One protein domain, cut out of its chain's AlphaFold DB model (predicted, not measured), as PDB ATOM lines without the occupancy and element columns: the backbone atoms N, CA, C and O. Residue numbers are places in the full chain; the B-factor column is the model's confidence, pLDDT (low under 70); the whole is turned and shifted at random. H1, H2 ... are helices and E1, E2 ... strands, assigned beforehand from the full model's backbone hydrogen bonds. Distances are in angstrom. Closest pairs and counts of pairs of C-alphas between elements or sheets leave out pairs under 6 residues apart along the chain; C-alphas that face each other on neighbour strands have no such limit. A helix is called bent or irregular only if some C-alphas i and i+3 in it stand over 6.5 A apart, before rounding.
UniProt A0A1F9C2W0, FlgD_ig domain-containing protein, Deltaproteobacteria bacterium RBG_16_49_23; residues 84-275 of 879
ATOM      1  N   TYR A  84     -32.351 -46.841  43.189       84.00
ATOM      2  CA  TYR A  84     -31.342 -46.033  42.499       84.00
ATOM      3  C   TYR A  84     -29.944 -46.281  43.080       84.00
ATOM      4  O   TYR A  84     -29.745 -46.199  44.292       84.00
ATOM      5  N   ASN A  85     -28.957 -46.503  42.212       84.75
ATOM      6  CA  ASN A  85     -27.535 -46.520  42.551       84.75
ATOM      7  C   ASN A  85     -26.699 -45.973  41.382       84.75
ATOM      8  O   ASN A  85     -27.205 -45.818  40.271       84.75
ATOM      9  N   SER A  86     -25.401 -45.740  41.590       84.31
ATOM     10  CA  SER A  86     -24.476 -45.616  40.454       84.31
ATOM     11  C   SER A  86     -24.097 -47.003  39.932       84.31
ATOM     12  O   SER A  86     -24.024 -47.965  40.697       84.31
ATOM     13  N   GLY A  87     -23.840 -47.110  38.630       83.00
ATOM     14  CA  GLY A  87     -23.233 -48.282  38.005       83.00
ATOM     15  C   GLY A  87     -21.745 -48.141  37.703       83.00
ATOM     16  O   GLY A  87     -21.201 -49.044  37.082       83.00
ATOM     17  N   THR A  88     -21.081 -47.043  38.091       87.81
ATOM     18  CA  THR A  88     -19.631 -46.852  37.850       87.81
ATOM     19  C   THR A  88     -18.851 -46.187  38.986       87.81
ATOM     20  O   THR A  88     -17.623 -46.154  38.909       87.81
ATOM     21  N   ASP A  89     -19.504 -45.634  40.014       89.56
ATOM     22  CA  ASP A  89     -18.829 -44.932  41.114       89.56
ATOM     23  C   ASP A  89     -19.432 -45.237  42.490       89.56
ATOM     24  O   ASP A  89     -20.614 -44.988  42.724       89.56
ATOM     25  N   ASN A  90     -18.595 -45.717  43.414       90.19
ATOM     26  CA  ASN A  90     -19.036 -46.059  44.765       90.19
ATOM     27  C   ASN A  90     -18.823 -44.888  45.731       90.19
ATOM     28  O   ASN A  90     -17.790 -44.206  45.693       90.19
ATOM     29  N   ASP A  91     -19.785 -44.690  46.633       87.31
ATOM     30  CA  ASP A  91     -19.760 -43.626  47.644       87.31
ATOM     31  C   ASP A  91     -18.889 -43.999  48.853       87.31
ATOM     32  O   ASP A  91     -19.045 -45.066  49.442       87.31
ATOM     33  N   VAL A  92     -17.981 -43.112  49.255       88.94
ATOM     34  CA  VAL A  92     -16.948 -43.295  50.283       88.94
ATOM     35  C   VAL A  92     -17.019 -42.094  51.243       88.94
ATOM     36  O   VAL A  92     -16.510 -41.022  50.902       88.94
ATOM     37  N   PRO A  93     -17.597 -42.230  52.456       83.62
ATOM     38  CA  PRO A  93     -17.737 -43.459  53.245       83.62
ATOM     39  C   PRO A  93     -19.173 -44.032  53.274       83.62
ATOM     40  O   PRO A  93     -19.742 -44.225  54.347       83.62
ATOM     41  N   GLY A  94     -19.780 -44.292  52.116       86.88
ATOM     42  CA  GLY A  94     -21.141 -44.824  52.024       86.88
ATOM     43  C   GLY A  94     -21.313 -46.272  52.511       86.88
ATOM     44  O   GLY A  94     -20.351 -46.999  52.789       86.88
ATOM     45  N   GLU A  95     -22.575 -46.709  52.572       89.38
ATOM     46  CA  GLU A  95     -22.967 -48.094  52.891       89.38
ATOM     47  C   GLU A  95     -22.309 -49.093  51.929       89.38
ATOM     48  O   GLU A  95     -21.736 -50.093  52.353       89.38
ATOM     49  N   GLU A  96     -22.320 -48.765  50.638       90.38
ATOM     50  CA  GLU A  96     -21.704 -49.516  49.546       90.38
ATOM     51  C   GLU A  96     -20.203 -49.744  49.758       90.38
ATOM     52  O   GLU A  96     -19.756 -50.890  49.811       90.38
ATOM     53  N   HIS A  97     -19.428 -48.673  49.978       92.75
ATOM     54  CA  HIS A  97     -18.007 -48.772  50.325       92.75
ATOM     55  C   HIS A  97     -17.783 -49.656  51.551       92.75
ATOM     56  O   HIS A  97     -16.912 -50.526  51.540       92.75
ATOM     57  N   THR A  98     -18.592 -49.461  52.593       95.38
ATOM     58  CA  THR A  98     -18.521 -50.244  53.831       95.38
ATOM     59  C   THR A  98     -18.767 -51.734  53.560       95.38
ATOM     60  O   THR A  98     -18.027 -52.579  54.067       95.38
ATOM     61  N   PHE A  99     -19.734 -52.070  52.700       95.25
ATOM     62  CA  PHE A  99     -20.026 -53.442  52.289       95.25
ATOM     63  C   PHE A  99     -18.883 -54.058  51.470       95.25
ATOM     64  O   PHE A  99     -18.393 -55.129  51.828       95.25
ATOM     65  N   VAL A 100     -18.421 -53.406  50.395       94.88
ATOM     66  CA  VAL A 100     -17.423 -54.004  49.483       94.88
ATOM     67  C   VAL A 100     -16.021 -54.063  50.092       94.88
ATOM     68  O   VAL A 100     -15.279 -55.014  49.839       94.88
ATOM     69  N   VAL A 101     -15.664 -53.115  50.967       93.94
ATOM     70  CA  VAL A 101     -14.438 -53.198  51.776       93.94
ATOM     71  C   VAL A 101     -14.555 -54.296  52.828       93.94
ATOM     72  O   VAL A 101     -13.636 -55.107  52.943       93.94
ATOM     73  N   GLY A 102     -15.684 -54.386  53.540       95.69
ATOM     74  CA  GLY A 102     -15.927 -55.459  54.507       95.69
ATOM     75  C   GLY A 102     -15.886 -56.846  53.857       95.69
ATOM     76  O   GLY A 102     -15.294 -57.772  54.411       95.69
ATOM     77  N   ARG A 103     -16.430 -56.986  52.640       95.62
ATOM     78  CA  ARG A 103     -16.337 -58.211  51.832       95.62
ATOM     79  C   ARG A 103     -14.913 -58.530  51.392       95.62
ATOM     80  O   ARG A 103     -14.515 -59.686  51.522       95.62
ATOM     81  N   ALA A 104     -14.139 -57.554  50.923       94.56
ATOM     82  CA  ALA A 104     -12.739 -57.784  50.573       94.56
ATOM     83  C   ALA A 104     -11.924 -58.237  51.800       94.56
ATOM     84  O   ALA A 104     -11.267 -59.277  51.756       94.56
ATOM     85  N   GLN A 105     -12.062 -57.534  52.932       94.06
ATOM     86  CA  GLN A 105     -11.392 -57.860  54.196       94.06
ATOM     87  C   GLN A 105     -11.766 -59.254  54.719       94.06
ATOM     88  O   GLN A 105     -10.875 -60.025  55.073       94.06
ATOM     89  N   ALA A 106     -13.054 -59.615  54.716       95.19
ATOM     90  CA  ALA A 106     -13.526 -60.927  55.166       95.19
ATOM     91  C   ALA A 106     -13.002 -62.096  54.308       95.19
ATOM     92  O   ALA A 106     -12.920 -63.219  54.798       95.19
ATOM     93  N   ASN A 107     -12.628 -61.834  53.051       94.81
ATOM     94  CA  ASN A 107     -12.035 -62.814  52.137       94.81
ATOM     95  C   ASN A 107     -10.498 -62.700  52.027       94.81
ATOM     96  O   ASN A 107      -9.899 -63.380  51.197       94.81
ATOM     97  N   GLY A 108      -9.845 -61.839  52.820       94.31
ATOM     98  CA  GLY A 108      -8.391 -61.623  52.764       94.31
ATOM     99  C   GLY A 108      -7.885 -60.910  51.499       94.31
ATOM    100  O   GLY A 108      -6.690 -60.941  51.214       94.31
ATOM    101  N   VAL A 109      -8.773 -60.271  50.735       94.44
ATOM    102  CA  VAL A 109      -8.459 -59.541  49.497       94.44
ATOM    103  C   VAL A 109      -8.088 -58.091  49.827       94.44
ATOM    104  O   VAL A 109      -8.681 -57.477  50.717       94.44
ATOM    105  N   ASN A 110      -7.132 -57.506  49.094       93.69
ATOM    106  CA  ASN A 110      -6.839 -56.078  49.224       93.69
ATOM    107  C   ASN A 110      -8.081 -55.249  48.845       93.69
ATOM    108  O   ASN A 110      -8.489 -55.211  47.684       93.69
ATOM    109  N   LYS A 111      -8.651 -54.558  49.834       93.56
ATOM    110  CA  LYS A 111      -9.845 -53.705  49.717       93.56
ATOM    111  C   LYS A 111      -9.758 -52.611  48.653       93.56
ATOM    112  O   LYS A 111     -10.795 -52.140  48.192       93.56
ATOM    113  N   GLU A 112      -8.552 -52.192  48.282       94.25
ATOM    114  CA  GLU A 112      -8.363 -51.171  47.257       94.25
ATOM    115  C   GLU A 112      -8.634 -51.727  45.852       94.25
ATOM    116  O   GLU A 112      -9.082 -50.980  44.995       94.25
ATOM    117  N   THR A 113      -8.547 -53.049  45.629       93.06
ATOM    118  CA  THR A 113      -8.868 -53.685  44.328       93.06
ATOM    119  C   THR A 113     -10.322 -53.514  43.862       93.06
ATOM    120  O   THR A 113     -10.636 -53.905  42.739       93.06
ATOM    121  N   ASN A 114     -11.187 -52.912  44.684       94.69
ATOM    122  CA  ASN A 114     -12.530 -52.452  44.320       94.69
ATOM    123  C   ASN A 114     -12.531 -51.131  43.513       94.69
ATOM    124  O   ASN A 114     -13.544 -50.797  42.907       94.69
ATOM    125  N   TYR A 115     -11.423 -50.384  43.484       95.12
ATOM    126  CA  TYR A 115     -11.305 -49.050  42.880       95.12
ATOM    127  C   TYR A 115     -10.230 -49.009  41.790       95.12
ATOM    128  O   TYR A 115      -9.249 -49.746  41.867       95.12
ATOM    129  N   LEU A 116     -10.417 -48.165  40.769       94.62
ATOM    130  CA  LEU A 116      -9.341 -47.837  39.824       94.62
ATOM    131  C   LEU A 116      -8.391 -46.800  40.426       94.62
ATOM    132  O   LEU A 116      -8.847 -45.864  41.093       94.62
ATOM    133  N   HIS A 117      -7.101 -46.902  40.108       95.75
ATOM    134  CA  HIS A 117      -6.068 -45.975  40.568       95.75
ATOM    135  C   HIS A 117      -5.301 -45.355  39.404       95.75
ATOM    136  O   HIS A 117      -4.986 -46.010  38.407       95.75
ATOM    137  N   TYR A 118      -4.919 -44.090  39.557       96.19
ATOM    138  CA  TYR A 118      -3.927 -43.503  38.669       96.19
ATOM    139  C   TYR A 118      -2.561 -44.163  38.883       96.19
ATOM    140  O   TYR A 118      -2.085 -44.337  40.008       96.19
ATOM    141  N   PHE A 119      -1.915 -44.519  37.777       95.56
ATOM    142  CA  PHE A 119      -0.546 -45.012  37.759       95.56
ATOM    143  C   PHE A 119       0.426 -43.871  38.098       95.56
ATOM    144  O   PHE A 119       1.238 -43.992  39.010       95.56
ATOM    145  N   GLU A 120       0.293 -42.746  37.396       96.12
ATOM    146  CA  GLU A 120       1.143 -41.551  37.476       96.12
ATOM    147  C   GLU A 120       0.428 -40.381  38.178       96.12
ATOM    148  O   GLU A 120      -0.806 -40.332  38.218       96.12
ATOM    149  N   ASP A 121       1.186 -39.408  38.693       97.12
ATOM    150  CA  ASP A 121       0.618 -38.181  39.273       97.12
ATOM    151  C   ASP A 121      -0.222 -37.434  38.228       97.12
ATOM    152  O   ASP A 121       0.271 -37.010  37.182       97.12
ATOM    153  N   THR A 122      -1.516 -37.297  38.512       95.50
ATOM    154  CA  THR A 122      -2.523 -36.910  37.523       95.50
ATOM    155  C   THR A 122      -3.210 -35.616  37.930       95.50
ATOM    156  O   THR A 122      -3.813 -35.524  39.000       95.50
ATOM    157  N   GLN A 123      -3.153 -34.601  37.066       95.00
ATOM    158  CA  GLN A 123      -3.830 -33.329  37.289       95.00
ATOM    159  C   GLN A 123      -5.263 -33.391  36.749       95.00
ATOM    160  O   GLN A 123      -5.479 -33.611  35.557       95.00
ATOM    161  N   VAL A 124      -6.244 -33.165  37.622       91.88
ATOM    162  CA  VAL A 124      -7.682 -33.278  37.325       91.88
ATOM    163  C   VAL A 124      -8.417 -31.968  37.596       91.88
ATOM    164  O   VAL A 124      -8.016 -31.180  38.455       91.88
ATOM    165  N   SER A 125      -9.526 -31.744  36.886       89.12
ATOM    166  CA  SER A 125     -10.395 -30.573  37.035       89.12
ATOM    167  C   SER A 125     -11.854 -30.974  37.309       89.12
ATOM    168  O   SER A 125     -12.666 -31.154  36.392       89.12
ATOM    169  N   LEU A 126     -12.197 -31.106  38.597       87.25
ATOM    170  CA  LEU A 126     -13.531 -31.480  39.096       87.25
ATOM    171  C   LEU A 126     -14.207 -30.293  39.786       87.25
ATOM    172  O   LEU A 126     -13.548 -29.469  40.413       87.25
ATOM    173  N   GLY A 127     -15.530 -30.161  39.664       78.62
ATOM    174  CA  GLY A 127     -16.306 -29.101  40.336       78.62
ATOM    175  C   GLY A 127     -15.990 -27.650  39.923       78.62
ATOM    176  O   GLY A 127     -16.718 -26.742  40.299       78.62
ATOM    177  N   GLY A 128     -14.952 -27.417  39.108       81.75
ATOM    178  CA  GLY A 128     -14.409 -26.081  38.807       81.75
ATOM    179  C   GLY A 128     -13.098 -25.771  39.541       81.75
ATOM    180  O   GLY A 128     -12.562 -24.681  39.373       81.75
ATOM    181  N   GLN A 129     -12.570 -26.722  40.314       84.00
ATOM    182  CA  GLN A 129     -11.252 -26.662  40.943       84.00
ATOM    183  C   GLN A 129     -10.284 -27.593  40.207       84.00
ATOM    184  O   GLN A 129     -10.701 -28.618  39.667       84.00
ATOM    185  N   THR A 130      -8.994 -27.259  40.214       91.44
ATOM    186  CA  THR A 130      -7.932 -28.082  39.621       91.44
ATOM    187  C   THR A 130      -6.944 -28.502  40.700       91.44
ATOM    188  O   THR A 130      -6.490 -27.666  41.479       91.44
ATOM    189  N   PHE A 131      -6.615 -29.791  40.753       92.25
ATOM    190  CA  PHE A 131      -5.732 -30.385  41.759       92.25
ATOM    191  C   PHE A 131      -4.993 -31.603  41.190       92.25
ATOM    192  O   PHE A 131      -5.276 -32.034  40.073       92.25
ATOM    193  N   VAL A 132      -4.032 -32.141  41.941       94.31
ATOM    194  CA  VAL A 132      -3.302 -33.368  41.584       94.31
ATOM    195  C   VAL A 132      -3.795 -34.520  42.455       94.31
ATOM    196  O   VAL A 132      -3.942 -34.360  43.668       94.31
ATOM    197  N   VAL A 133      -4.039 -35.671  41.832       94.69
ATOM    198  CA  VAL A 133      -4.191 -36.969  42.493       94.69
ATOM    199  C   VAL A 133      -2.855 -37.707  42.335       94.69
ATOM    200  O   VAL A 133      -2.406 -37.862  41.196       94.69
ATOM    201  N   PRO A 134      -2.177 -38.106  43.424       96.81
ATOM    202  CA  PRO A 134      -0.882 -38.772  43.330       96.81
ATOM    203  C   PRO A 134      -1.052 -40.212  42.820       96.81
ATOM    204  O   PRO A 134      -2.010 -40.880  43.192       96.81
ATOM    205  N   GLY A 135      -0.143 -40.697  41.977       96.44
ATOM    206  CA  GLY A 135      -0.220 -42.031  41.371       96.44
ATOM    207  C   GLY A 135       0.420 -43.135  42.220       96.44
ATOM    208  O   GLY A 135       1.418 -42.896  42.899       96.44
ATOM    209  N   TRP A 136      -0.129 -44.353  42.163       94.94
ATOM    210  CA  TRP A 136       0.344 -45.520  42.932       94.94
ATOM    211  C   TRP A 136       1.277 -46.455  42.144       94.94
ATOM    212  O   TRP A 136       2.138 -47.101  42.732       94.94
ATOM    213  N   GLY A 137       1.151 -46.509  40.813       80.62
ATOM    214  CA  GLY A 137       1.977 -47.385  39.963       80.62
ATOM    215  C   GLY A 137       3.349 -46.807  39.575       80.62
ATOM    216  O   GLY A 137       4.265 -47.552  39.236       80.62
ATOM    217  N   GLY A 138       3.498 -45.483  39.647       84.62
ATOM    218  CA  GLY A 138       4.717 -44.744  39.310       84.62
ATOM    219  C   GLY A 138       4.665 -43.257  39.685       84.62
ATOM    220  O   GLY A 138       5.374 -42.454  39.081       84.62
ATOM    221  N   GLY A 139       3.794 -42.878  40.627       91.94
ATOM    222  CA  GLY A 139       3.634 -41.513  41.134       91.94
ATOM    223  C   GLY A 139       4.131 -41.339  42.575       91.94
ATOM    224  O   GLY A 139       4.973 -42.093  43.060       91.94
ATOM    225  N   SER A 140       3.613 -40.321  43.262       96.81
ATOM    226  CA  SER A 140       4.008 -39.906  44.614       96.81
ATOM    227  C   SER A 140       3.089 -40.410  45.739       96.81
ATOM    228  O   SER A 140       3.195 -39.943  46.878       96.81
ATOM    229  N   ALA A 141       2.172 -41.350  45.468       97.19
ATOM    230  CA  ALA A 141       1.180 -41.778  46.455       97.19
ATOM    231  C   ALA A 141       1.813 -42.563  47.617       97.19
ATOM    232  O   ALA A 141       2.336 -43.660  47.447       97.19
ATOM    233  N   THR A 142       1.698 -42.029  48.835       96.25
ATOM    234  CA  THR A 142       2.174 -42.687  50.067       96.25
ATOM    235  C   THR A 142       1.265 -43.820  50.553       96.25
ATOM    236  O   THR A 142       1.651 -44.576  51.443       96.25
ATOM    237  N   ALA A 143       0.069 -43.950  49.974       95.75
ATOM    238  CA  ALA A 143      -0.843 -45.072  50.151       95.75
ATOM    239  C   ALA A 143      -1.759 -45.198  48.923       95.75
ATOM    240  O   ALA A 143      -2.230 -44.189  48.399       95.75
ATOM    241  N   GLU A 144      -2.058 -46.433  48.522       94.94
ATOM    242  CA  GLU A 144      -2.906 -46.799  47.377       94.94
ATOM    243  C   GLU A 144      -4.232 -46.025  47.323       94.94
ATOM    244  O   GLU A 144      -4.575 -45.428  46.306       94.94
ATOM    245  N   SER A 145      -4.917 -45.904  48.465       93.94
ATOM    246  CA  SER A 145      -6.200 -45.202  48.583       93.94
ATOM    247  C   SER A 145      -6.157 -43.705  48.238       93.94
ATOM    248  O   SER A 145      -7.213 -43.106  48.032       93.94
ATOM    249  N   LEU A 146      -4.970 -43.088  48.167       94.94
ATOM    250  CA  LEU A 146      -4.787 -41.699  47.724       94.94
ATOM    251  C   LEU A 146      -4.797 -41.558  46.194       94.94
ATOM    252  O   LEU A 146      -5.054 -40.462  45.703       94.94
ATOM    253  N   ALA A 147      -4.545 -42.647  45.461       95.94
ATOM    254  CA  ALA A 147      -4.469 -42.670  44.001       95.94
ATOM    255  C   ALA A 147      -5.798 -43.000  43.306       95.94
ATOM    256  O   ALA A 147      -5.865 -42.973  42.074       95.94
ATOM    257  N   ARG A 148      -6.850 -43.323  44.072       94.56
ATOM    258  CA  ARG A 148      -8.165 -43.702  43.537       94.56
ATOM    259  C   ARG A 148      -8.713 -42.624  42.605       94.56
ATOM    260  O   ARG A 148      -8.763 -41.450  42.978       94.56
ATOM    261  N   VAL A 149      -9.209 -43.031  41.440       93.94
ATOM    262  CA  VAL A 149      -9.795 -42.140  40.430       93.94
ATOM    263  C   VAL A 149     -11.085 -41.498  40.972       93.94
ATOM    264  O   VAL A 149     -12.064 -42.218  41.188       93.94
ATOM    265  N   PRO A 150     -11.133 -40.169  41.195       91.62
ATOM    266  CA  PRO A 150     -12.313 -39.493  41.724       91.62
ATOM    267  C   PRO A 150     -13.280 -39.095  40.601       91.62
ATOM    268  O   PRO A 150     -12.852 -38.584  39.566       91.62
ATOM    269  N   VAL A 151     -14.583 -39.271  40.826       86.06
ATOM    270  CA  VAL A 151     -15.639 -38.863  39.877       86.06
ATOM    271  C   VAL A 151     -16.175 -37.475  40.216       86.06
ATOM    272  O   VAL A 151     -16.196 -36.589  39.366       86.06
ATOM    273  N   TYR A 152     -16.547 -37.253  41.477       79.88
ATOM    274  CA  TYR A 152     -17.034 -35.962  41.972       79.88
ATOM    275  C   TYR A 152     -15.982 -35.261  42.845       79.88
ATOM    276  O   TYR A 152     -14.909 -35.801  43.126       79.88
ATOM    277  N   TRP A 153     -16.263 -34.025  43.280       66.06
ATOM    278  CA  TRP A 153     -15.387 -33.287  44.198       66.06
ATOM    279  C   TRP A 153     -15.390 -33.933  45.598       66.06
ATOM    280  O   TRP A 153     -16.109 -33.506  46.500       66.06
ATOM    281  N   LYS A 154     -14.524 -34.945  45.753       64.75
ATOM    282  CA  LYS A 154     -14.390 -35.846  46.912       64.75
ATOM    283  C   LYS A 154     -15.616 -36.751  47.119       64.75
ATOM    284  O   LYS A 154     -16.700 -36.496  46.611       64.75
ATOM    285  N   GLY A 155     -15.413 -37.851  47.846       81.00
ATOM    286  CA  GLY A 155     -16.471 -38.778  48.263       81.00
ATOM    287  C   GLY A 155     -16.801 -39.916  47.290       81.00
ATOM    288  O   GLY A 155     -17.168 -40.983  47.751       81.00
ATOM    289  N   ARG A 156     -16.624 -39.765  45.972       89.19
ATOM    290  CA  ARG A 156     -17.016 -40.799  44.987       89.19
ATOM    291  C   ARG A 156     -15.897 -41.170  44.023       89.19
ATOM    292  O   ARG A 156     -15.237 -40.283  43.476       89.19
ATOM    293  N   TYR A 157     -15.698 -42.475  43.826       92.50
ATOM    294  CA  TYR A 157     -14.529 -43.052  43.152       92.50
ATOM    295  C   TYR A 157     -14.909 -44.187  42.192       92.50
ATOM    296  O   TYR A 157     -15.811 -44.964  42.495       92.50
ATOM    297  N   VAL A 158     -14.201 -44.294  41.061       92.81
ATOM    298  CA  VAL A 158     -14.524 -45.242  39.976       92.81
ATOM    299  C   VAL A 158     -14.313 -46.699  40.403       92.81
ATOM    300  O   VAL A 158     -13.257 -47.049  40.936       92.81
ATOM    301  N   VAL A 159     -15.305 -47.544  40.113       93.25
ATOM    302  CA  VAL A 159     -15.300 -48.990  40.385       93.25
ATOM    303  C   VAL A 159     -14.319 -49.727  39.473       93.25
ATOM    304  O   VAL A 159     -14.281 -49.520  38.260       93.25
ATOM    305  N   ASN A 160     -13.539 -50.648  40.035       94.38
ATOM    306  CA  ASN A 160     -12.625 -51.490  39.270       94.38
ATOM    307  C   ASN A 160     -13.341 -52.681  38.625       94.38
ATOM    308  O   ASN A 160     -13.182 -53.828  39.049       94.38
ATOM    309  N   PHE A 161     -14.073 -52.449  37.536       93.12
ATOM    310  CA  PHE A 161     -14.699 -53.561  36.821       93.12
ATOM    311  C   PHE A 161     -13.714 -54.558  36.203       93.12
ATOM    312  O   PHE A 161     -14.162 -55.637  35.827       93.12
ATOM    313  N   ALA A 162     -12.406 -54.285  36.122       92.75
ATOM    314  CA  ALA A 162     -11.432 -55.281  35.672       92.75
ATOM    315  C   ALA A 162     -11.188 -56.386  36.719       92.75
ATOM    316  O   ALA A 162     -11.012 -57.552  36.348       92.75
ATOM    317  N   SER A 163     -11.274 -56.057  38.012       93.06
ATOM    318  CA  SER A 163     -11.158 -57.003  39.130       93.06
ATOM    319  C   SER A 163     -12.365 -57.960  39.197       93.06
ATOM    320  O   SER A 163     -13.497 -57.512  39.398       93.06
ATOM    321  N   PRO A 164     -12.173 -59.292  39.070       92.50
ATOM    322  CA  PRO A 164     -13.252 -60.266  39.264       92.50
ATOM    323  C   PRO A 164     -13.864 -60.217  40.670       92.50
ATOM    324  O   PRO A 164     -15.058 -60.464  40.826       92.50
ATOM    325  N   GLN A 165     -13.053 -59.893  41.679       93.06
ATOM    326  CA  GLN A 165     -13.462 -59.768  43.074       93.06
ATOM    327  C   GLN A 165     -14.368 -58.548  43.273       93.06
ATOM    328  O   GLN A 165     -15.445 -58.701  43.843       93.06
ATOM    329  N   ALA A 166     -13.999 -57.387  42.719       92.44
ATOM    330  CA  ALA A 166     -14.837 -56.184  42.740       92.44
ATOM    331  C   ALA A 166     -16.199 -56.459  42.082       92.44
ATOM    332  O   ALA A 166     -17.232 -56.410  42.749       92.44
ATOM    333  N   ARG A 167     -16.188 -56.952  40.828       93.94
ATOM    334  CA  ARG A 167     -17.404 -57.372  40.097       93.94
ATOM    335  C   ARG A 167     -18.312 -58.310  40.903       93.94
ATOM    336  O   ARG A 167     -19.525 -58.295  40.707       93.94
ATOM    337  N   GLN A 168     -17.757 -59.157  41.771       94.69
ATOM    338  CA  GLN A 168     -18.541 -60.033  42.639       94.69
ATOM    339  C   GLN A 168     -19.082 -59.299  43.878       94.69
ATOM    340  O   GLN A 168     -20.248 -59.499  44.218       94.69
ATOM    341  N   TYR A 169     -18.291 -58.447  44.534       95.25
ATOM    342  CA  TYR A 169     -18.701 -57.724  45.742       95.25
ATOM    343  C   TYR A 169     -19.718 -56.609  45.463       95.25
ATOM    344  O   TYR A 169     -20.711 -56.523  46.185       95.25
ATOM    345  N   ASP A 170     -19.541 -55.826  44.394       93.25
ATOM    346  CA  ASP A 170     -20.514 -54.808  43.966       93.25
ATOM    347  C   ASP A 170     -21.856 -55.463  43.583       93.25
ATOM    348  O   ASP A 170     -22.932 -55.023  43.991       93.25
ATOM    349  N   LYS A 171     -21.805 -56.609  42.884       93.81
ATOM    350  CA  LYS A 171     -22.997 -57.406  42.554       93.81
ATOM    351  C   LYS A 171     -23.680 -57.937  43.815       93.81
ATOM    352  O   LYS A 171     -24.904 -57.912  43.888       93.81
ATOM    353  N   GLU A 172     -22.927 -58.409  44.809       93.44
ATOM    354  CA  GLU A 172     -23.493 -58.845  46.094       93.44
ATOM    355  C   GLU A 172     -24.156 -57.705  46.874       93.44
ATOM    356  O   GLU A 172     -25.221 -57.934  47.452       93.44
ATOM    357  N   TYR A 173     -23.575 -56.500  46.862       92.88
ATOM    358  CA  TYR A 173     -24.179 -55.312  47.465       92.88
ATOM    359  C   TYR A 173     -25.518 -54.980  46.796       92.88
ATOM    360  O   TYR A 173     -26.550 -54.943  47.468       92.88
ATOM    361  N   ILE A 174     -25.530 -54.848  45.468       91.44
ATOM    362  CA  ILE A 174     -26.731 -54.533  44.683       91.44
ATOM    363  C   ILE A 174     -27.825 -55.596  44.888       91.44
ATOM    364  O   ILE A 174     -28.971 -55.275  45.201       91.44
ATOM    365  N   VAL A 175     -27.469 -56.882  44.801       92.25
ATOM    366  CA  VAL A 175     -28.387 -58.016  45.023       92.25
ATOM    367  C   VAL A 175     -28.910 -58.076  46.468       92.25
ATOM    368  O   VAL A 175     -29.984 -58.633  46.710       92.25
ATOM    369  N   SER A 176     -28.205 -57.501  47.451       90.81
ATOM    370  CA  SER A 176     -28.674 -57.470  48.844       90.81
ATOM    371  C   SER A 176     -29.926 -56.607  49.048       90.81
ATOM    372  O   SER A 176     -30.763 -56.955  49.882       90.81
ATOM    373  N   LYS A 177     -30.119 -55.555  48.236       88.19
ATOM    374  CA  LYS A 177     -31.238 -54.597  48.348       88.19
ATOM    375  C   LYS A 177     -32.617 -55.218  48.102       88.19
ATOM    376  O   LYS A 177     -33.623 -54.676  48.540       88.19
ATOM    377  N   PHE A 178     -32.669 -56.391  47.473       91.25
ATOM    378  CA  PHE A 178     -33.898 -57.171  47.287       91.25
ATOM    379  C   PHE A 178     -34.189 -58.177  48.413       91.25
ATOM    380  O   PHE A 178     -35.242 -58.808  48.404       91.25
ATOM    381  N   LYS A 179     -33.271 -58.371  49.368       89.88
ATOM    382  CA  LYS A 179     -33.421 -59.349  50.466       89.88
ATOM    383  C   LYS A 179     -34.119 -58.768  51.697       89.88
ATOM    384  O   LYS A 179     -34.529 -59.518  52.579       89.88
ATOM    385  N   VAL A 180     -34.268 -57.448  51.749       86.69
ATOM    386  CA  VAL A 180     -34.905 -56.695  52.834       86.69
ATOM    387  C   VAL A 180     -35.976 -55.797  52.215       86.69
ATOM    388  O   VAL A 180     -35.824 -55.353  51.079       86.69
ATOM    389  N   LYS A 181     -37.076 -55.561  52.933       87.25
ATOM    390  CA  LYS A 181     -38.060 -54.539  52.546       87.25
ATOM    391  C   LYS A 181     -37.473 -53.152  52.775       87.25
ATOM    392  O   LYS A 181     -36.645 -52.989  53.673       87.25
ATOM    393  N   ASP A 182     -37.934 -52.158  52.027       81.50
ATOM    394  CA  ASP A 182     -37.617 -50.776  52.384       81.50
ATOM    395  C   ASP A 182     -38.252 -50.427  53.751       81.50
ATOM    396  O   ASP A 182     -39.443 -50.700  53.927       81.50
ATOM    397  N   PRO A 183     -37.524 -49.828  54.717       80.12
ATOM    398  CA  PRO A 183     -38.052 -49.553  56.058       80.12
ATOM    399  C   PRO A 183     -39.297 -48.654  56.121       80.12
ATOM    400  O   PRO A 183     -39.978 -48.654  57.146       80.12
ATOM    401  N   SER A 184     -39.605 -47.893  55.065       76.44
ATOM    402  CA  SER A 184     -40.806 -47.051  54.974       76.44
ATOM    403  C   SER A 184     -42.027 -47.769  54.372       76.44
ATOM    404  O   SER A 184     -43.131 -47.221  54.385       76.44
ATOM    405  N   THR A 185     -41.877 -48.999  53.856       81.75
ATOM    406  CA  THR A 185     -42.928 -49.675  53.075       81.75
ATOM    407  C   THR A 185     -43.096 -51.159  53.418       81.75
ATOM    408  O   THR A 185     -42.221 -51.815  53.976       81.75
ATOM    409  N   ASN A 186     -44.223 -51.746  53.013       84.94
ATOM    410  CA  ASN A 186     -44.424 -53.195  53.085       84.94
ATOM    411  C   ASN A 186     -43.805 -53.976  51.909       84.94
ATOM    412  O   ASN A 186     -44.062 -55.179  51.791       84.94
ATOM    413  N   TYR A 187     -42.989 -53.342  51.064       87.12
ATOM    414  CA  TYR A 187     -42.550 -53.885  49.780       87.12
ATOM    415  C   TYR A 187     -41.028 -54.023  49.675       87.12
ATOM    416  O   TYR A 187     -40.253 -53.330  50.333       87.12
ATOM    417  N   TYR A 188     -40.616 -54.950  48.817       89.81
ATOM    418  CA  TYR A 188     -39.260 -55.031  48.286       89.81
ATOM    419  C   TYR A 188     -39.190 -54.178  47.015       89.81
ATOM    420  O   TYR A 188     -40.210 -53.987  46.347       89.81
ATOM    421  N   PHE A 189     -37.996 -53.726  46.638       89.19
ATOM    422  CA  PHE A 189     -37.777 -53.194  45.293       89.19
ATOM    423  C   PHE A 189     -38.074 -54.269  44.236       89.19
ATOM    424  O   PHE A 189     -37.909 -55.472  44.471       89.19
ATOM    425  N   ASP A 190     -38.495 -53.842  43.050       89.75
ATOM    426  CA  ASP A 190     -38.738 -54.718  41.900       89.75
ATOM    427  C   ASP A 190     -37.581 -54.634  40.882       89.75
ATOM    428  O   ASP A 190     -37.318 -55.587  40.148       89.75
ATOM    429  N   CYS A 191     -36.860 -53.508  40.856       89.44
ATOM    430  CA  CYS A 191     -35.806 -53.203  39.890       89.44
ATOM    431  C   CYS A 191     -34.560 -52.583  40.562       89.44
ATOM    432  O   CYS A 191     -34.660 -51.967  41.623       89.44
ATOM    433  N   ILE A 192     -33.388 -52.732  39.940       89.94
ATOM    434  CA  ILE A 192     -32.209 -51.885  40.183       89.94
ATOM    435  C   ILE A 192     -32.098 -50.896  39.031       89.94
ATOM    436  O   ILE A 192     -32.158 -51.308  37.875       89.94
ATOM    437  N   PHE A 193     -31.850 -49.628  39.335       87.12
ATOM    438  CA  PHE A 193     -31.417 -48.638  38.360       87.12
ATOM    439  C   PHE A 193     -29.962 -48.241  38.614       87.12
ATOM    440  O   PHE A 193     -29.627 -47.803  39.714       87.12
ATOM    441  N   LEU A 194     -29.117 -48.386  37.594       87.12
ATOM    442  CA  LEU A 194     -27.704 -48.015  37.630       87.12
ATOM    443  C   LEU A 194     -27.436 -46.777  36.760       87.12
ATOM    444  O   LEU A 194     -27.469 -46.846  35.531       87.12
ATOM    445  N   ASP A 195     -27.163 -45.640  37.398       81.00
ATOM    446  CA  ASP A 195     -26.781 -44.394  36.720       81.00
ATOM    447  C   ASP A 195     -25.311 -44.418  36.232       81.00
ATOM    448  O   ASP A 195     -24.577 -45.373  36.494       81.00
ATOM    449  N   ASN A 196     -24.864 -43.388  35.503       79.50
ATOM    450  CA  ASN A 196     -23.494 -43.216  34.981       79.50
ATOM    451  C   ASN A 196     -22.968 -44.383  34.100       79.50
ATOM    452  O   ASN A 196     -21.765 -44.501  33.869       79.50
ATOM    453  N   SER A 197     -23.845 -45.229  33.556       81.25
ATOM    454  CA  SER A 197     -23.512 -46.561  33.022       81.25
ATOM    455  C   SER A 197     -23.324 -46.607  31.493       81.25
ATOM    456  O   SER A 197     -23.976 -47.386  30.795       81.25
ATOM    457  N   SER A 198     -22.407 -45.800  30.945       79.88
ATOM    458  CA  SER A 198     -21.981 -45.909  29.534       79.88
ATOM    459  C   SER A 198     -20.655 -46.658  29.384       79.88
ATOM    460  O   SER A 198     -19.702 -46.454  30.131       79.88
ATOM    461  N   ASP A 199     -20.582 -47.522  28.374       79.19
ATOM    462  CA  ASP A 199     -19.363 -48.209  27.940       79.19
ATOM    463  C   ASP A 199     -18.479 -47.353  27.014       79.19
ATOM    464  O   ASP A 199     -17.345 -47.735  26.734       79.19
ATOM    465  N   ALA A 200     -18.981 -46.198  26.564       80.31
ATOM    466  CA  ALA A 200     -18.280 -45.260  25.689       80.31
ATOM    467  C   ALA A 200     -17.785 -43.989  26.410       80.31
ATOM    468  O   ALA A 200     -16.958 -43.263  25.861       80.31
ATOM    469  N   VAL A 201     -18.281 -43.690  27.619       80.50
ATOM    470  CA  VAL A 201     -17.845 -42.530  28.411       80.50
ATOM    471  C   VAL A 201     -18.032 -42.755  29.913       80.50
ATOM    472  O   VAL A 201     -19.071 -43.237  30.353       80.50
ATOM    473  N   LEU A 202     -17.049 -42.340  30.719       82.56
ATOM    474  CA  LEU A 202     -17.240 -42.170  32.161       82.56
ATOM    475  C   LEU A 202     -17.872 -40.801  32.412       82.56
ATOM    476  O   LEU A 202     -17.251 -39.764  32.171       82.56
ATOM    477  N   TYR A 203     -19.114 -40.789  32.889       71.19
ATOM    478  CA  TYR A 203     -19.799 -39.547  33.235       71.19
ATOM    479  C   TYR A 203     -19.179 -38.876  34.470       71.19
ATOM    480  O   TYR A 203     -18.512 -39.500  35.292       71.19
ATOM    481  N   ASN A 204     -19.407 -37.567  34.586       71.38
ATOM    482  CA  ASN A 204     -19.087 -36.708  35.735       71.38
ATOM    483  C   ASN A 204     -17.602 -36.537  36.143       71.38
ATOM    484  O   ASN A 204     -17.289 -35.501  36.728       71.38
ATOM    485  N   ILE A 205     -16.679 -37.401  35.694       75.75
ATOM    486  CA  ILE A 205     -15.209 -37.404  35.928       75.75
ATOM    487  C   ILE A 205     -14.431 -36.137  35.477       75.75
ATOM    488  O   ILE A 205     -13.205 -36.068  35.545       75.75
ATOM    489  N   GLY A 206     -15.131 -35.097  35.021       75.00
ATOM    490  CA  GLY A 206     -14.570 -33.787  34.698       75.00
ATOM    491  C   GLY A 206     -13.527 -33.810  33.580       75.00
ATOM    492  O   GLY A 206     -13.768 -34.364  32.511       75.00
ATOM    493  N   GLY A 207     -12.411 -33.104  33.783       84.31
ATOM    494  CA  GLY A 207     -11.330 -33.003  32.800       84.31
ATOM    495  C   GLY A 207      -9.993 -33.473  33.359       84.31
ATOM    496  O   GLY A 207      -9.530 -32.934  34.363       84.31
ATOM    497  N   ILE A 208      -9.355 -34.427  32.682       90.06
ATOM    498  CA  ILE A 208      -7.949 -34.786  32.904       90.06
ATOM    499  C   ILE A 208      -7.080 -33.765  32.157       90.06
ATOM    500  O   ILE A 208      -7.320 -33.504  30.979       90.06
ATOM    501  N   LEU A 209      -6.107 -33.157  32.839       91.00
ATOM    502  CA  LEU A 209      -5.241 -32.106  32.282       91.00
ATOM    503  C   LEU A 209      -3.823 -32.611  31.987       91.00
ATOM    504  O   LEU A 209      -3.218 -32.221  30.993       91.00
ATOM    505  N   SER A 210      -3.300 -33.489  32.843       92.62
ATOM    506  CA  SER A 210      -2.021 -34.185  32.665       92.62
ATOM    507  C   SER A 210      -2.017 -35.485  33.473       92.62
ATOM    508  O   SER A 210      -2.860 -35.667  34.352       92.62
ATOM    509  N   GLY A 211      -1.101 -36.404  33.163       91.38
ATOM    510  CA  GLY A 211      -1.130 -37.766  33.696       91.38
ATOM    511  C   GLY A 211      -2.255 -38.595  33.064       91.38
ATOM    512  O   GLY A 211      -2.425 -38.567  31.839       91.38
ATOM    513  N   GLY A 212      -3.030 -39.309  33.880       91.88
ATOM    514  CA  GLY A 212      -4.281 -39.966  33.492       91.88
ATOM    515  C   GLY A 212      -4.191 -41.456  33.165       91.88
ATOM    516  O   GLY A 212      -5.232 -42.053  32.895       91.88
ATOM    517  N   ALA A 213      -2.998 -42.059  33.167       94.94
ATOM    518  CA  ALA A 213      -2.827 -43.502  32.986       94.94
ATOM    519  C   ALA A 213      -3.328 -44.290  34.208       94.94
ATOM    520  O   ALA A 213      -3.155 -43.843  35.342       94.94
ATOM    521  N   ILE A 214      -3.923 -45.464  33.978       94.94
ATOM    522  CA  ILE A 214      -4.563 -46.292  35.015       94.94
ATOM    523  C   ILE A 214      -3.753 -47.551  35.312       94.94
ATOM    524  O   ILE A 214      -3.345 -48.253  34.385       94.94
ATOM    525  N   ALA A 215      -3.525 -47.825  36.600       93.44
ATOM    526  CA  ALA A 215      -2.646 -48.892  37.083       93.44
ATOM    527  C   ALA A 215      -3.185 -50.303  36.795       93.44
ATOM    528  O   ALA A 215      -2.417 -51.236  36.587       93.44
ATOM    529  N   GLU A 216      -4.506 -50.455  36.731       92.69
ATOM    530  CA  GLU A 216      -5.174 -51.728  36.452       92.69
ATOM    531  C   GLU A 216      -5.179 -52.103  34.955       92.69
ATOM    532  O   GLU A 216      -5.525 -53.234  34.604       92.69
ATOM    533  N   HIS A 217      -4.810 -51.184  34.053       92.44
ATOM    534  CA  HIS A 217      -4.798 -51.441  32.611       92.44
ATOM    535  C   HIS A 217      -3.489 -52.138  32.182       92.44
ATOM    536  O   HIS A 217      -2.416 -51.586  32.427       92.44
ATOM    537  N   PRO A 218      -3.523 -53.264  31.436       84.50
ATOM    538  CA  PRO A 218      -2.339 -54.095  31.151       84.50
ATOM    539  C   PRO A 218      -1.198 -53.387  30.397       84.50
ATOM    540  O   PRO A 218      -0.063 -53.854  30.410       84.50
ATOM    541  N   THR A 219      -1.491 -52.268  29.732       86.94
ATOM    542  CA  THR A 219      -0.504 -51.376  29.090       86.94
ATOM    543  C   THR A 219      -0.679 -49.894  29.465       86.94
ATOM    544  O   THR A 219      -0.234 -49.018  28.732       86.94
ATOM    545  N   HIS A 220      -1.340 -49.600  30.595       81.19
ATOM    546  CA  HIS A 220      -1.511 -48.244  31.150       81.19
ATOM    547  C   HIS A 220      -2.161 -47.210  30.199       81.19
ATOM    548  O   HIS A 220      -1.656 -46.101  30.013       81.19
ATOM    549  N   ALA A 221      -3.308 -47.553  29.595       88.38
ATOM    550  CA  ALA A 221      -4.096 -46.602  28.811       88.38
ATOM    551  C   ALA A 221      -4.591 -45.437  29.687       88.38
ATOM    552  O   ALA A 221      -4.853 -45.602  30.882       88.38
ATOM    553  N   LYS A 222      -4.729 -44.254  29.078       91.69
ATOM    554  CA  LYS A 222      -5.195 -43.042  29.761       91.69
ATOM    555  C   LYS A 222      -6.721 -42.943  29.740       91.69
ATOM    556  O   LYS A 222      -7.342 -43.266  28.725       91.69
ATOM    557  N   ILE A 223      -7.316 -42.453  30.828       89.56
ATOM    558  CA  ILE A 223      -8.738 -42.072  30.865       89.56
ATOM    559  C   ILE A 223      -9.045 -41.076  29.735       89.56
ATOM    560  O   ILE A 223      -8.192 -40.277  29.349       89.56
ATOM    561  N   ALA A 224     -10.269 -41.144  29.204       84.75
ATOM    562  CA  ALA A 224     -10.723 -40.401  28.027       84.75
ATOM    563  C   ALA A 224      -9.984 -40.749  26.715       84.75
ATOM    564  O   ALA A 224      -9.847 -39.903  25.833       84.75
ATOM    565  N   THR A 225      -9.564 -42.010  26.561       89.81
ATOM    566  CA  THR A 225      -9.117 -42.585  25.279       89.81
ATOM    567  C   THR A 225      -9.972 -43.788  24.883       89.81
ATOM    568  O   THR A 225     -10.431 -44.540  25.744       89.81
ATOM    569  N   ASP A 226     -10.134 -44.017  23.578       90.00
ATOM    570  CA  ASP A 226     -10.925 -45.133  23.033       90.00
ATOM    571  C   ASP A 226     -10.412 -46.503  23.508       90.00
ATOM    572  O   ASP A 226     -11.195 -47.421  23.748       90.00
ATOM    573  N   ALA A 227      -9.095 -46.633  23.708       91.75
ATOM    574  CA  ALA A 227      -8.472 -47.832  24.263       91.75
ATOM    575  C   ALA A 227      -8.932 -48.102  25.707       91.75
ATOM    576  O   ALA A 227      -9.309 -49.230  26.030       91.75
ATOM    577  N   PHE A 228      -8.961 -47.066  26.556       92.06
ATOM    578  CA  PHE A 228      -9.479 -47.178  27.918       92.06
ATOM    579  C   PHE A 228     -10.976 -47.511  27.924       92.06
ATOM    580  O   PHE A 228     -11.376 -48.430  28.636       92.06
ATOM    581  N   TYR A 229     -11.797 -46.825  27.121       89.88
ATOM    582  CA  TYR A 229     -13.242 -47.080  27.088       89.88
ATOM    583  C   TYR A 229     -13.579 -48.472  26.541       89.88
ATOM    584  O   TYR A 229     -14.385 -49.175  27.139       89.88
ATOM    585  N   SER A 230     -12.893 -48.938  25.494       90.56
ATOM    586  CA  SER A 230     -13.044 -50.305  24.977       90.56
ATOM    587  C   SER A 230     -12.726 -51.369  26.041       90.56
ATOM    588  O   SER A 230     -13.510 -52.299  26.260       90.56
ATOM    589  N   TRP A 231     -11.618 -51.205  26.774       92.44
ATOM    590  CA  TRP A 231     -11.223 -52.109  27.860       92.44
ATOM    591  C   TRP A 231     -12.178 -52.051  29.063       92.44
ATOM    592  O   TRP A 231     -12.664 -53.088  29.522       92.44
ATOM    593  N   TYR A 232     -12.482 -50.853  29.565       91.31
ATOM    594  CA  TYR A 232     -13.342 -50.656  30.732       91.31
ATOM    595  C   TYR A 232     -14.787 -51.076  30.435       91.31
ATOM    596  O   TYR A 232     -15.377 -51.852  31.184       91.31
ATOM    597  N   GLY A 233     -15.325 -50.658  29.287       89.44
ATOM    598  CA  GLY A 233     -16.657 -51.010  28.806       89.44
ATOM    599  C   GLY A 233     -16.847 -52.514  28.604       89.44
ATOM    600  O   GLY A 233     -17.893 -53.044  28.968       89.44
ATOM    601  N   SER A 234     -15.833 -53.241  28.120       89.94
ATOM    602  CA  SER A 234     -15.890 -54.712  28.007       89.94
ATOM    603  C   SER A 234     -15.987 -55.402  29.377       89.94
ATOM    604  O   SER A 234     -16.773 -56.335  29.575       89.94
ATOM    605  N   ASN A 235     -15.230 -54.904  30.356       91.19
ATOM    606  CA  ASN A 235     -15.278 -55.381  31.736       91.19
ATOM    607  C   ASN A 235     -16.611 -55.036  32.427       91.19
ATOM    608  O   ASN A 235     -17.211 -55.891  33.081       91.19
ATOM    609  N   MET A 236     -17.130 -53.824  32.213       90.38
ATOM    610  CA  MET A 236     -18.441 -53.399  32.706       90.38
ATOM    611  C   MET A 236     -19.574 -54.230  32.081       90.38
ATOM    612  O   MET A 236     -20.422 -54.750  32.798       90.38
ATOM    613  N   LYS A 237     -19.556 -54.481  30.766       89.69
ATOM    614  CA  LYS A 237     -20.529 -55.366  30.091       89.69
ATOM    615  C   LYS A 237     -20.571 -56.773  30.704       89.69
ATOM    616  O   LYS A 237     -21.649 -57.350  30.848       89.69
ATOM    617  N   THR A 238     -19.416 -57.288  31.132       90.25
ATOM    618  CA  THR A 238     -19.298 -58.580  31.832       90.25
ATOM    619  C   THR A 238     -19.973 -58.547  33.210       90.25
ATOM    620  O   THR A 238     -20.647 -59.506  33.590       90.25
ATOM    621  N   PHE A 239     -19.846 -57.439  33.947       92.19
ATOM    622  CA  PHE A 239     -20.552 -57.212  35.212       92.19
ATOM    623  C   PHE A 239     -22.074 -57.124  35.021       92.19
ATOM    624  O   PHE A 239     -22.810 -57.867  35.671       92.19
ATOM    625  N   PHE A 240     -22.546 -56.288  34.089       90.69
ATOM    626  CA  PHE A 240     -23.978 -56.079  33.838       90.69
ATOM    627  C   PHE A 240     -24.692 -57.366  33.403       90.69
ATOM    628  O   PHE A 240     -25.747 -57.686  33.950       90.69
ATOM    629  N   GLY A 241     -24.094 -58.161  32.505       88.56
ATOM    630  CA  GLY A 241     -24.652 -59.463  32.116       88.56
ATOM    631  C   GLY A 241     -24.786 -60.426  33.302       88.56
ATOM    632  O   GLY A 241     -25.858 -60.986  33.530       88.56
ATOM    633  N   ALA A 242     -23.734 -60.555  34.119       90.81
ATOM    634  CA  ALA A 242     -23.753 -61.412  35.306       90.81
ATOM    635  C   ALA A 242     -24.737 -60.928  36.393       90.81
ATOM    636  O   ALA A 242     -25.307 -61.750  37.115       90.81
ATOM    637  N   LEU A 243     -24.952 -59.614  36.517       92.31
ATOM    638  CA  LEU A 243     -25.968 -59.031  37.393       92.31
ATOM    639  C   LEU A 243     -27.380 -59.352  36.877       92.31
ATOM    640  O   LEU A 243     -28.147 -59.976  37.608       92.31
ATOM    641  N   ARG A 244     -27.696 -59.026  35.615       89.62
ATOM    642  CA  ARG A 244     -28.981 -59.331  34.954       89.62
ATOM    643  C   ARG A 244     -29.372 -60.800  35.109       89.62
ATOM    644  O   ARG A 244     -30.492 -61.108  35.509       89.62
ATOM    645  N   ASP A 245     -28.440 -61.712  34.845       88.62
ATOM    646  CA  ASP A 245     -28.716 -63.149  34.915       88.62
ATOM    647  C   ASP A 245     -28.906 -63.640  36.359       88.62
ATOM    648  O   ASP A 245     -29.702 -64.545  36.600       88.62
ATOM    649  N   THR A 246     -28.293 -62.970  37.343       91.62
ATOM    650  CA  THR A 246     -28.605 -63.184  38.767       91.62
ATOM    651  C   THR A 246     -30.016 -62.682  39.118       91.62
ATOM    652  O   THR A 246     -30.743 -63.365  39.843       91.62
ATOM    653  N   LEU A 247     -30.442 -61.527  38.585       90.94
ATOM    654  CA  LEU A 247     -31.770 -60.942  38.843       90.94
ATOM    655  C   LEU A 247     -32.923 -61.736  38.206       90.94
ATOM    656  O   LEU A 247     -33.998 -61.852  38.799       90.94
ATOM    657  N   ARG A 248     -32.671 -62.394  37.070       87.38
ATOM    658  CA  ARG A 248     -33.612 -63.332  36.428       87.38
ATOM    659  C   ARG A 248     -33.872 -64.594  37.256       87.38
ATOM    660  O   ARG A 248     -34.961 -65.156  37.174       87.38
ATOM    661  N   LEU A 249     -32.931 -64.987  38.119       87.31
ATOM    662  CA  LEU A 249     -33.138 -66.024  39.142       87.31
ATOM    663  C   LEU A 249     -33.859 -65.503  40.402       87.31
ATOM    664  O   LEU A 249     -34.049 -66.272  41.342       87.31
ATOM    665  N   GLY A 250     -34.294 -64.235  40.421       82.50
ATOM    666  CA  GLY A 250     -35.002 -63.570  41.524       82.50
ATOM    667  C   GLY A 250     -36.014 -64.437  42.289       82.50
ATOM    668  O   GLY A 250     -35.896 -64.507  43.511       82.50
ATOM    669  N   PRO A 251     -36.918 -65.198  41.632       88.31
ATOM    670  CA  PRO A 251     -37.903 -66.040  42.318       88.31
ATOM    671  C   PRO A 251     -37.322 -67.126  43.237       88.31
ATOM    672  O   PRO A 251     -38.052 -67.692  44.044       88.31
ATOM    673  N   GLN A 252     -36.031 -67.445  43.105       87.44
ATOM    674  CA  GLN A 252     -35.335 -68.450  43.912       87.44
ATOM    675  C   GLN A 252     -34.691 -67.877  45.182       87.44
ATOM    676  O   GLN A 252     -34.353 -68.644  46.082       87.44
ATOM    677  N   TRP A 253     -34.455 -66.561  45.250       85.88
ATOM    678  CA  TRP A 253     -33.632 -65.949  46.304       85.88
ATOM    679  C   TRP A 253     -34.139 -64.595  46.832       85.88
ATOM    680  O   TRP A 253     -33.693 -64.165  47.899       85.88
ATOM    681  N   ALA A 254     -35.062 -63.927  46.135       88.00
ATOM    682  CA  ALA A 254     -35.786 -62.761  46.635       88.00
ATOM    683  C   ALA A 254     -36.986 -63.222  47.493       88.00
ATOM    684  O   ALA A 254     -37.745 -64.084  47.038       88.00
ATOM    685  N   PRO A 255     -37.213 -62.679  48.709       91.38
ATOM    686  CA  PRO A 255     -38.231 -63.212  49.623       91.38
ATOM    687  C   PRO A 255     -39.691 -63.052  49.169       91.38
ATOM    688  O   PRO A 255     -40.577 -63.639  49.783       91.38
ATOM    689  N   ASP A 256     -39.960 -62.262  48.126       89.00
ATOM    690  CA  ASP A 256     -41.289 -62.107  47.523       89.00
ATOM    691  C   ASP A 256     -41.549 -63.042  46.331       89.00
ATOM    692  O   ASP A 256     -42.625 -62.987  45.737       89.00
ATOM    693  N   GLY A 257     -40.583 -63.893  45.960       88.56
ATOM    694  CA  GLY A 257     -40.723 -64.852  44.862       88.56
ATOM    695  C   GLY A 257     -40.854 -64.215  43.470       88.56
ATOM    696  O   GLY A 257     -41.210 -64.907  42.516       88.56
ATOM    697  N   LYS A 258     -40.578 -62.912  43.325       87.12
ATOM    698  CA  LYS A 258     -40.687 -62.193  42.048       87.12
ATOM    699  C   LYS A 258     -39.381 -62.204  41.250       87.12
ATOM    700  O   LYS A 258     -38.282 -62.223  41.804       87.12
ATOM    701  N   VAL A 259     -39.511 -62.112  39.925       87.19
ATOM    702  CA  VAL A 259     -38.402 -61.720  39.038       87.19
ATOM    703  C   VAL A 259     -37.995 -60.287  39.369       87.19
ATOM    704  O   VAL A 259     -38.856 -59.453  39.650       87.19
ATOM    705  N   LYS A 260     -36.687 -60.018  39.355       91.38
ATOM    706  CA  LYS A 260     -36.125 -58.681  39.551       91.38
ATOM    707  C   LYS A 260     -35.522 -58.183  38.241       91.38
ATOM    708  O   LYS A 260     -34.993 -58.979  37.468       91.38
ATOM    709  N   TYR A 261     -35.618 -56.881  37.997       90.56
ATOM    710  CA  TYR A 261     -35.241 -56.261  36.720       90.56
ATOM    711  C   TYR A 261     -33.967 -55.424  36.842       90.56
ATOM    712  O   TYR A 261     -33.770 -54.747  37.855       90.56
ATOM    713  N   LEU A 262     -33.136 -55.404  35.797       90.56
ATOM    714  CA  LEU A 262     -32.008 -54.475  35.691       90.56
ATOM    715  C   LEU A 262     -32.322 -53.329  34.723       90.56
ATOM    716  O   LEU A 262     -32.618 -53.570  33.552       90.56
ATOM    717  N   SER A 263     -32.188 -52.094  35.201       86.50
ATOM    718  CA  SER A 263     -32.246 -50.864  34.412       86.50
ATOM    719  C   SER A 263     -30.925 -50.095  34.505       86.50
ATOM    720  O   SER A 263     -30.255 -50.138  35.537       86.50
ATOM    721  N   ALA A 264     -30.561 -49.351  33.459       83.62
ATOM    722  CA  ALA A 264     -29.377 -48.484  33.471       83.62
ATOM    723  C   ALA A 264     -29.604 -47.147  32.747       83.62
ATOM    724  O   ALA A 264     -30.509 -47.053  31.916       83.62
ATOM    725  N   ASN A 265     -28.772 -46.142  33.038       78.81
ATOM    726  CA  ASN A 265     -28.631 -44.919  32.240       78.81
ATOM    727  C   ASN A 265     -27.376 -44.994  31.361       78.81
ATOM    728  O   ASN A 265     -26.281 -45.220  31.878       78.81
ATOM    729  N   GLY A 266     -27.512 -44.751  30.057       68.56
ATOM    730  CA  GLY A 266     -26.381 -44.654  29.129       68.56
ATOM    731  C   GLY A 266     -26.359 -45.730  28.042       68.56
ATOM    732  O   GLY A 266     -27.373 -46.314  27.688       68.56
ATOM    733  N   SER A 267     -25.190 -45.957  27.447       65.19
ATOM    734  CA  SER A 267     -25.047 -46.556  26.104       65.19
ATOM    735  C   SER A 267     -25.186 -48.089  26.007       65.19
ATOM    736  O   SER A 267     -25.055 -48.650  24.916       65.19
ATOM    737  N   LEU A 268     -25.498 -48.789  27.104       64.19
ATOM    738  CA  LEU A 268     -25.570 -50.263  27.171       64.19
ATOM    739  C   LEU A 268     -26.744 -50.897  26.384       64.19
ATOM    740  O   LEU A 268     -26.824 -52.124  26.256       64.19
ATOM    741  N   ASN A 269     -27.609 -50.062  25.806       58.06
ATOM    742  CA  ASN A 269     -28.928 -50.328  25.203       58.06
ATOM    743  C   ASN A 269     -28.910 -51.166  23.901       58.06
ATOM    744  O   ASN A 269     -29.847 -51.107  23.108       58.06
ATOM    745  N   SER A 270     -27.821 -51.885  23.620       54.22
ATOM    746  CA  SER A 270     -27.566 -52.563  22.337       54.22
ATOM    747  C   SER A 270     -27.104 -54.020  22.461       54.22
ATOM    748  O   SER A 270     -26.939 -54.694  21.443       54.22
ATOM    749  N   ALA A 271     -26.914 -54.526  23.683       60.81
ATOM    750  CA  ALA A 271     -26.399 -55.875  23.951       60.81
ATOM    751  C   ALA A 271     -27.346 -56.752  24.802       60.81
ATOM    752  O   ALA A 271     -26.943 -57.809  25.287       60.81
ATOM    753  N   GLY A 272     -28.587 -56.307  25.043       73.12
ATOM    754  CA  GLY A 272     -29.576 -56.991  25.889       73.12
ATOM    755  C   GLY A 272     -29.157 -57.186  27.355       73.12
ATOM    756  O   GLY A 272     -29.774 -57.974  28.070       73.12
ATOM    757  N   LEU A 273     -28.080 -56.528  27.806       83.44
ATOM    758  CA  LEU A 273     -27.455 -56.708  29.130       83.44
ATOM    759  C   LEU A 273     -28.283 -56.137  30.287       83.44
ATOM    760  O   LEU A 273     -27.962 -56.376  31.445       83.44
ATOM    761  N   ILE A 274     -29.343 -55.410  29.961       85.62
ATOM    762  CA  ILE A 274     -30.299 -54.784  30.865       85.62
ATOM    763  C   ILE A 274     -31.700 -55.105  30.349       85.62
ATOM    764  O   ILE A 274     -31.917 -55.215  29.136       85.62
ATOM    765  N   ASP A 275     -32.648 -55.273  31.261       85.69
ATOM    766  CA  ASP A 275     -34.047 -55.434  30.883       85.69
ATOM    767  C   ASP A 275     -34.611 -54.077  30.430       85.69
ATOM    768  O   ASP A 275     -35.383 -54.039  29.475       85.69
TER     769      ASP A 275
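AT A GLANCE: This is residues 84 to 275 of the 879 residues of the protein "FlgD_ig domain-containing protein" of Deltaproteobacteria bacterium RBG_16_49_23 (UniProt A0A1F9C2W0). Two long helices, H3 and H4, cross near the middle of a body with a small three-stranded sheet toward each end of its long axis: E1 E6 E8, with H4 packed over one face, toward one end, and E4 E3 E7 at the other. The short strand pair E2 and E5 lies between the two sheets, H1 and the small H2 pack on H3, and long loops make much of the rest. The 192 printed residues hold four named helices and eight named strands, along the chain E1 E2 H1 H2 E3 E4 E5 H3 E6 E7 H4 E8; the class is mixed, helices and strands, with 85 residues, under half, in named elements. Sheet E1 E6 E8 is parallel, while E4 E3 E7 and E2 E5 are antiparallel. The whole is compact, with a radius of gyration of the C-alphas of 17.0 A, and spans 51 by 36 by 31 A.

HOW THE PARTS SIT: Begin at E1, residues 84 to 86, an edge strand parallel to E6, residues 191 to 195; N 85 and O 193 are 2.9 A apart, within hydrogen-bond range. On the other side of E6 look for E8, residues 261 to 265, also parallel, with N 263 and O 192 at 2.8 A. H4, residues 226 to 248, is on one face of this sheet, two layers, a helix over a sheet. It lies over E8 at a height of 10.5 A over the sheet and runs along the strands, at 10 degrees to E8 on the local plane; the closest C-alphas of H4 and E8, those of Arg 244 and Leu 262, are 5.8 A apart. Go on to E2, residues 89 to 91, antiparallel to E5, residues 156 to 158, with N 90 and O 157 at 3.0 A. Next comes H1, residues 95 to 106, and then H2, residues 111 to 114; they touch, H1 with its residues 100 to 105 alone, closest at C-alphas 101 and 111, 5.1 A apart. The hub is H3, residues 164 to 176, which touches the other three helices. H1 and H3 run opposite ways at a steep tilt of 51 degrees, with the C-alphas of Val 100 and Tyr 169 closest at 5.4 A. H2 touches residues 165 to 166 of H3 alone, closest at C-alphas 114 and 166, 4.7 A. H4 touches H3 with its residues 239 to 247 alone, closest at C-alphas 167 and 239, 5.8 A; they run the same way at a steep tilt of 42 degrees. H3 only grazes the sheet E1 E6 E8, with its residues 174 to 175. At the other end, E3, residues 122 to 126, and E4, residues 129 to 133, form an antiparallel hairpin, with N 133 and O 122 at 2.8 A. E7, residues 207 to 210, is the antiparallel neighbour of E3 on its other side, with N 125 and O 207 at 2.8 A. H4 and E3 are apart. Every O i to N i+4 pair is within hydrogen-bond range in H1 and H4, and 8 of 9 are in H3; H2 is too short for such a pair, and its one O i to N i+3 pair is not within range.

IN THESE COORDINATES: Find C-alpha 84 at (-31.342, -46.033, 42.499), where E1 begins. H1 runs 16.1 A from first to last C-alpha, and H2 is neither bent nor irregular, but only just: C-alphas 111 and 114 are 6.2 A apart. E3 measures 12.4 A and E4 12.6 A. H3 runs 18.4 A, and E6 then measures 13.0 A. Find C-alpha 226 at (-10.925, -45.133, 23.033); from there H4 runs 32.0 A to C-alpha 248. E8, 13.9 A long, ends at C-alpha 265 at (-28.631, -44.919, 32.240).

THE WHOLE: The two C-alphas farthest apart are those of Gly 138 and Asn 186, 51.7 A, and the printed part has no cut. The long links are E4 to E5, H3 to E6, E6 to E7, E7 to H4 and H4 to E8. The mean pLDDT of the printed part is 88.3; look for values under 70 at residues 153 to 154 and 266 to 271.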